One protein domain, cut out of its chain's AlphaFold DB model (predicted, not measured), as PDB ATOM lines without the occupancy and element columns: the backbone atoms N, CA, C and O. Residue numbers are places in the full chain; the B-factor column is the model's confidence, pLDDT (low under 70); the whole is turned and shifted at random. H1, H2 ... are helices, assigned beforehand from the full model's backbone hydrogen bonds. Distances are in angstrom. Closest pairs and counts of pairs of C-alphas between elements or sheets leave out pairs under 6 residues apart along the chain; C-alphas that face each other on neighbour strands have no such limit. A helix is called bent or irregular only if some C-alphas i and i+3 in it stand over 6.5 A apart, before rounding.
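Overview. This is residues 63 to 117 of the 117 residues of an uncharacterized protein of Acidimicrobiaceae bacterium (UniProt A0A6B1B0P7). Two long helices, H1 and then H2, form the arms of an open V, with residues 90 to 93 linking them at its point. The arms do not pack on each other, and the space between them is empty. The printed part has 55 residues, two named helices and no named strand; its class is all helix. It is extended, with a radius of gyration of the C-alphas of 16.2 A, and flat, spanning 41 by 41 by 11 A.

Arrangement. H1, residues 63 to 89, and H2, residues 94 to 115, are apart, with no C-alpha of the one within 8 A of the other. A tight link of 4 residues joins them. Residues 63 to 82, 84 to 90 and 92 to 117 stand free. In H2 every O i to N i+4 pair is within hydrogen-bond range; in H1, 21 of 23 are.

Along the chain. H1 begins at C-alpha 63 (37.052, 48.052, 49.417) and measures 38.8 A. It is neither bent nor irregular, but only just: C-alphas 70 and 73 are 6.3 A apart. H2 measures 31.8 A and ends at C-alpha 115 (28.531, 55.377, 25.205).

Size, cuts and confidence. The C-alphas farthest apart, of Glu 87 and Glu 117, are 43.7 A apart. The printed part has no cut. Model confidence is under 70 at residues 63 to 72 and 115 to 117.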
ATOM      1  N   GLY A  63      37.143  48.884  50.625       50.19
ATOM      2  CA  GLY A  63      37.052  48.052  49.417       50.19
ATOM      3  C   GLY A  63      38.076  48.444  48.346       50.19
ATOM      4  O   GLY A  63      38.683  47.569  47.722       50.19
ATOM      5  N   GLY A  64      38.330  49.750  48.189       51.38
ATOM      6  CA  GLY A  64      39.331  50.281  47.264       51.38
ATOM      7  C   GLY A  64      40.750  49.847  47.619       51.38
ATOM      8  O   GLY A  64      41.494  49.424  46.743       51.38
ATOM      9  N   SER A  65      41.101  49.827  48.907       60.00
ATOM     10  CA  SER A  65      42.425  49.391  49.373       60.00
ATOM     11  C   SER A  65      42.674  47.891  49.166       60.00
ATOM     12  O   SER A  65      43.767  47.516  48.754       60.00
ATOM     13  N   ALA A  66      41.673  47.025  49.348       60.03
ATOM     14  CA  ALA A  66      41.806  45.591  49.057       60.03
ATOM     15  C   ALA A  66      41.814  45.274  47.546       60.03
ATOM     16  O   ALA A  66      42.431  44.300  47.106       60.03
ATOM     17  N   ALA A  67      41.113  46.059  46.724       60.34
ATOM     18  CA  ALA A  67      41.209  45.962  45.266       60.34
ATOM     19  C   ALA A  67      42.581  46.446  44.769       60.34
ATOM     20  O   ALA A  67      43.204  45.779  43.947       60.34
ATOM     21  N   GLU A  68      43.084  47.544  45.327       59.50
ATOM     22  CA  GLU A  68      44.391  48.115  45.009       59.50
ATOM     23  C   GLU A  68      45.542  47.190  45.436       59.50
ATOM     24  O   GLU A  68      46.428  46.886  44.640       59.50
ATOM     25  N   GLN A  69      45.472  46.606  46.636       66.06
ATOM     26  CA  GLN A  69      46.437  45.600  47.099       66.06
ATOM     27  C   GLN A  69      46.474  44.351  46.210       66.06
ATOM     28  O   GLN A  69      47.519  43.716  46.095       66.06
ATOM     29  N   ARG A  70      45.359  43.997  45.557       65.88
ATOM     30  CA  ARG A  70      45.321  42.912  44.563       65.88
ATOM     31  C   ARG A  70      45.869  43.340  43.199       65.88
ATOM     32  O   ARG A  70      46.427  42.502  42.497       65.88
ATOM     33  N   ARG A  71      45.759  44.620  42.829       64.38
ATOM     34  CA  ARG A  71      46.265  45.169  41.558       64.38
ATOM     35  C   ARG A  71      47.779  45.328  41.539       64.38
ATOM     36  O   ARG A  71      48.406  44.970  40.551       64.38
ATOM     37  N   GLN A  72      48.382  45.789  42.630       67.81
ATOM     38  CA  GLN A  72      49.827  46.021  42.696       67.81
ATOM     39  C   GLN A  72      50.707  44.802  42.358       67.81
ATOM     40  O   GLN A  72      51.642  44.954  41.571       67.81
ATOM     41  N   PRO A  73      50.463  43.588  42.894       73.50
ATOM     42  CA  PRO A  73      51.260  42.425  42.518       73.50
ATOM     43  C   PRO A  73      51.013  41.993  41.068       73.50
ATOM     44  O   PRO A  73      51.916  41.433  40.456       73.50
ATOM     45  N   LEU A  74      49.825  42.254  40.509       73.00
ATOM     46  CA  LEU A  74      49.531  41.988  39.098       73.00
ATOM     47  C   LEU A  74      50.273  42.965  38.181       73.00
ATOM     48  O   LEU A  74      50.873  42.519  37.212       73.00
ATOM     49  N   ALA A  75      50.307  44.254  38.531       72.94
ATOM     50  CA  ALA A  75      51.069  45.269  37.806       72.94
ATOM     51  C   ALA A  75      52.563  44.916  37.768       72.94
ATOM     52  O   ALA A  75      53.133  44.777  36.697       72.94
ATOM     53  N   LYS A  76      53.160  44.595  38.925       80.56
ATOM     54  CA  LYS A  76      54.574  44.180  38.998       80.56
ATOM     55  C   LYS A  76      54.890  42.933  38.166       80.56
ATOM     56  O   LYS A  76      55.988  42.811  37.634       80.56
ATOM     57  N   ARG A  77      53.960  41.974  38.093       82.12
ATOM     58  CA  ARG A  77      54.121  40.770  37.259       82.12
ATOM     59  C   ARG A  77      54.014  41.096  35.773       82.12
ATOM     60  O   ARG A  77      54.772  40.524  35.001       82.12
ATOM     61  N   ALA A  78      53.108  41.995  35.395       81.50
ATOM     62  CA  ALA A  78      52.981  42.466  34.023       81.50
ATOM     63  C   ALA A  78      54.237  43.228  33.583       81.50
ATOM     64  O   ALA A  78      54.775  42.914  32.530       81.50
ATOM     65  N   ASP A  79      54.758  44.131  34.417       83.50
ATOM     66  CA  ASP A  79      55.986  44.881  34.127       83.50
ATOM     67  C   ASP A  79      57.182  43.942  33.936       83.50
ATOM     68  O   ASP A  79      57.952  44.097  32.993       83.50
ATOM     69  N   ARG A  80      57.312  42.923  34.798       86.69
ATOM     70  CA  ARG A  80      58.368  41.913  34.667       86.69
ATOM     71  C   ARG A  80      58.232  41.111  33.377       86.69
ATOM     72  O   ARG A  80      59.206  40.952  32.664       86.69
ATOM     73  N   TYR A  81      57.025  40.644  33.074       84.38
ATOM     74  CA  TYR A  81      56.764  39.891  31.851       84.38
ATOM     75  C   TYR A  81      57.027  40.723  30.587       84.38
ATOM     76  O   TYR A  81      57.562  40.210  29.612       84.38
ATOM     77  N   LEU A  82      56.684  42.015  30.606       84.81
ATOM     78  CA  LEU A  82      56.996  42.934  29.513       84.81
ATOM     79  C   LEU A  82      58.504  43.144  29.366       84.81
ATOM     80  O   LEU A  82      58.993  43.141  28.244       84.81
ATOM     81  N   ALA A  83      59.236  43.283  30.474       82.38
ATOM     82  CA  ALA A  83      60.691  43.377  30.438       82.38
ATOM     83  C   ALA A  83      61.329  42.103  29.862       82.38
ATOM     84  O   ALA A  83      62.170  42.206  28.975       82.38
ATOM     85  N   ASP A  84      60.874  40.923  30.297       86.75
ATOM     86  CA  ASP A  84      61.350  39.632  29.784       86.75
ATOM     87  C   ASP A  84      61.079  39.510  28.263       86.75
ATOM     88  O   ASP A  84      61.941  39.070  27.505       86.75
ATOM     89  N   LEU A  85      59.910  39.962  27.789       84.75
ATOM     90  CA  LEU A  85      59.572  39.984  26.358       84.75
ATOM     91  C   LEU A  85      60.432  40.961  25.549       84.75
ATOM     92  O   LEU A  85      60.816  40.650  24.423       84.75
ATOM     93  N   ILE A  86      60.715  42.145  26.093       87.38
ATOM     94  CA  ILE A  86      61.585  43.133  25.441       87.38
ATOM     95  C   ILE A  86      63.019  42.599  25.363       87.38
ATOM     96  O   ILE A  86      63.693  42.805  24.359       87.38
ATOM     97  N   GLU A  87      63.480  41.871  26.381       88.38
ATOM     98  CA  GLU A  87      64.787  41.214  26.353       88.38
ATOM     99  C   GLU A  87      64.849  40.105  25.287       88.38
ATOM    100  O   GLU A  87      65.854  39.985  24.586       88.38
ATOM    101  N   GLU A  88      63.774  39.325  25.120       81.56
ATOM    102  CA  GLU A  88      63.708  38.226  24.147       81.56
ATOM    103  C   GLU A  88      63.580  38.709  22.692       81.56
ATOM    104  O   GLU A  88      64.238  38.176  21.795       81.56
ATOM    105  N   VAL A  89      62.723  39.702  22.441       86.06
ATOM    106  CA  VAL A  89      62.321  40.116  21.082       86.06
ATOM    107  C   VAL A  89      62.995  41.426  20.647       86.06
ATOM    108  O   VAL A  89      63.061  41.725  19.454       86.06
ATOM    109  N   GLY A  90      63.553  42.178  21.597       85.06
ATOM    110  CA  GLY A  90      64.120  43.508  21.395       85.06
ATOM    111  C   GLY A  90      63.113  44.636  21.633       85.06
ATOM    112  O   GLY A  90      61.899  44.432  21.687       85.06
ATOM    113  N   GLU A  91      63.638  45.856  21.765       86.81
ATOM    114  CA  GLU A  91      62.826  47.070  21.904       86.81
ATOM    115  C   GLU A  91      61.970  47.305  20.644       86.81
ATOM    116  O   GLU A  91      62.477  47.180  19.521       86.81
ATOM    117  N   PRO A  92      60.681  47.663  20.792       84.25
ATOM    118  CA  PRO A  92      59.837  47.987  19.652       84.25
ATOM    119  C   PRO A  92      60.354  49.238  18.931       84.25
ATOM    120  O   PRO A  92      60.809  50.193  19.559       84.25
ATOM    121  N   SER A  93      60.247  49.259  17.600       91.06
ATOM    122  CA  SER A  93      60.594  50.448  16.816       91.06
ATOM    123  C   SER A  93      59.604  51.592  17.057       91.06
ATOM    124  O   SER A  93      58.432  51.367  17.376       91.06
ATOM    125  N   ASP A  94      60.044  52.829  16.820       92.56
ATOM    126  CA  ASP A  94      59.190  54.023  16.923       92.56
ATOM    127  C   ASP A  94      57.925  53.919  16.051       92.56
ATOM    128  O   ASP A  94      56.845  54.375  16.429       92.56
ATOM    129  N   GLU A  95      58.044  53.269  14.892       92.12
ATOM    130  CA  GLU A  95      56.941  53.007  13.963       92.12
ATOM    131  C   GLU A  95      55.907  52.049  14.569       92.12
ATOM    132  O   GLU A  95      54.708  52.326  14.517       92.12
ATOM    133  N   ALA A  96      56.360  50.965  15.210       86.81
ATOM    134  CA  ALA A  96      55.484  50.011  15.885       86.81
ATOM    135  C   ALA A  96      54.765  50.650  17.086       86.81
ATOM    136  O   ALA A  96      53.578  50.402  17.313       86.81
ATOM    137  N   ILE A  97      55.455  51.529  17.823       91.75
ATOM    138  CA  ILE A  97      54.857  52.308  18.916       91.75
ATOM    139  C   ILE A  97      53.775  53.253  18.371       91.75
ATOM    140  O   ILE A  97      52.683  53.345  18.941       91.75
ATOM    141  N   ALA A  98      54.045  53.942  17.258       91.44
ATOM    142  CA  ALA A  98      53.089  54.849  16.629       91.44
ATOM    143  C   ALA A  98      51.835  54.115  16.120       91.44
ATOM    144  O   ALA A  98      50.716  54.598  16.323       91.44
ATOM    145  N   GLU A  99      52.002  52.938  15.513       91.88
ATOM    146  CA  GLU A  99      50.889  52.105  15.052       91.88
ATOM    147  C   GLU A  99      50.035  51.596  16.222       91.88
ATOM    148  O   GLU A  99      48.808  51.746  16.205       91.88
ATOM    149  N   ALA A 100      50.671  51.071  17.275       90.31
ATOM    150  CA  ALA A 100      49.977  50.610  18.476       90.31
ATOM    151  C   ALA A 100      49.165  51.739  19.132       90.31
ATOM    152  O   ALA A 100      48.017  51.534  19.537       90.31
ATOM    153  N   LYS A 101      49.720  52.956  19.176       94.31
ATOM    154  CA  LYS A 101      49.021  54.140  19.688       94.31
ATOM    155  C   LYS A 101      47.811  54.510  18.830       94.31
ATOM    156  O   LYS A 101      46.718  54.677  19.366       94.31
ATOM    157  N   ALA A 102      47.973  54.570  17.507       92.44
ATOM    158  CA  ALA A 102      46.877  54.883  16.590       92.44
ATOM    159  C   ALA A 102      45.735  53.850  16.669       92.44
ATOM    160  O   ALA A 102      44.555  54.198  16.571       92.44
ATOM    161  N   PHE A 103      46.073  52.575  16.874       90.44
ATOM    162  CA  PHE A 103      45.096  51.520  17.123       90.44
ATOM    163  C   PHE A 103      44.319  51.755  18.426       90.44
ATOM    164  O   PHE A 103      43.092  51.619  18.446       90.44
ATOM    165  N   TRP A 104      45.009  52.156  19.495       90.56
ATOM    166  CA  TRP A 104      44.384  52.436  20.788       90.56
ATOM    167  C   TRP A 104      43.450  53.646  20.745       90.56
ATOM    168  O   TRP A 104      42.304  53.550  21.185       90.56
ATOM    169  N   ASP A 105      43.877  54.729  20.096       90.62
ATOM    170  CA  ASP A 105      43.056  55.925  19.885       90.62
ATOM    171  C   ASP A 105      41.760  55.594  19.113       90.62
ATOM    172  O   ASP A 105      40.675  56.114  19.406       90.62
ATOM    173  N   ARG A 106      41.827  54.660  18.151       86.88
ATOM    174  CA  ARG A 106      40.650  54.171  17.414       86.88
ATOM    175  C   ARG A 106      39.688  53.374  18.298       86.88
ATOM    176  O   ARG A 106      38.471  53.511  18.156       86.88
ATOM    177  N   ILE A 107      40.199  52.528  19.191       90.19
ATOM    178  CA  ILE A 107      39.352  51.768  20.122       90.19
ATOM    179  C   ILE A 107      38.656  52.711  21.098       90.19
ATOM    180  O   ILE A 107      37.452  52.567  21.321       90.19
ATOM    181  N   GLU A 108      39.383  53.682  21.644       90.38
ATOM    182  CA  GLU A 108      38.839  54.605  22.638       90.38
ATOM    183  C   GLU A 108      37.769  55.518  22.029       90.38
ATOM    184  O   GLU A 108      36.671  55.641  22.570       90.38
ATOM    185  N   SER A 109      38.023  56.057  20.832       85.38
ATOM    186  CA  SER A 109      37.016  56.821  20.081       85.38
ATOM    187  C   SER A 109      35.774  55.988  19.742       85.38
ATOM    188  O   SER A 109      34.650  56.471  19.876       85.38
ATOM    189  N   SER A 110      35.947  54.710  19.387       81.25
ATOM    190  CA  SER A 110      34.823  53.795  19.131       81.25
ATOM    191  C   SER A 110      34.015  53.480  20.397       81.25
ATOM    192  O   SER A 110      32.800  53.306  20.324       81.25
ATOM    193  N   ARG A 111      34.667  53.397  21.564       80.50
ATOM    194  CA  ARG A 111      33.994  53.213  22.859       80.50
ATOM    195  C   ARG A 111      33.216  54.455  23.273       80.50
ATOM    196  O   ARG A 111      32.071  54.320  23.691       80.50
ATOM    197  N   ALA A 112      33.809  55.636  23.108       77.12
ATOM    198  CA  ALA A 112      33.152  56.904  23.399       77.12
ATOM    199  C   ALA A 112      31.884  57.093  22.548       77.12
ATOM    200  O   ALA A 112      30.840  57.444  23.088       77.12
ATOM    201  N   ALA A 113      31.945  56.767  21.251       73.38
ATOM    202  CA  ALA A 113      30.792  56.856  20.351       73.38
ATOM    203  C   ALA A 113      29.633  55.923  20.750       73.38
ATOM    204  O   ALA A 113      28.472  56.303  20.644       73.38
ATOM    205  N   ARG A 114      29.935  54.719  21.255       71.81
ATOM    206  CA  ARG A 114      28.920  53.764  21.742       71.81
ATOM    207  C   ARG A 114      28.332  54.122  23.104       71.81
ATOM    208  O   ARG A 114      27.278  53.612  23.447       71.81
ATOM    209  N   ALA A 115      29.024  54.932  23.903       67.25
ATOM    210  CA  ALA A 115      28.531  55.377  25.205       67.25
ATOM    211  C   ALA A 115      27.575  56.581  25.101       67.25
ATOM    212  O   ALA A 115      26.920  56.919  26.084       67.25
ATOM    213  N   SER A 116      27.528  57.239  23.938       64.00
ATOM    214  CA  SER A 116      26.633  58.365  23.640       64.00
ATOM    215  C   SER A 116      25.342  57.982  22.898       64.00
ATOM    216  O   SER A 116      24.531  58.870  22.642       64.00
ATOM    217  N   GLU A 117      25.169  56.704  22.541       53.41
ATOM    218  CA  GLU A 117      23.908  56.118  22.041       53.41
ATOM    219  C   GLU A 117      23.061  55.570  23.197       53.41
ATOM    220  O   GLU A 117      21.822  55.737  23.136       53.41
TER     221      GLU A 117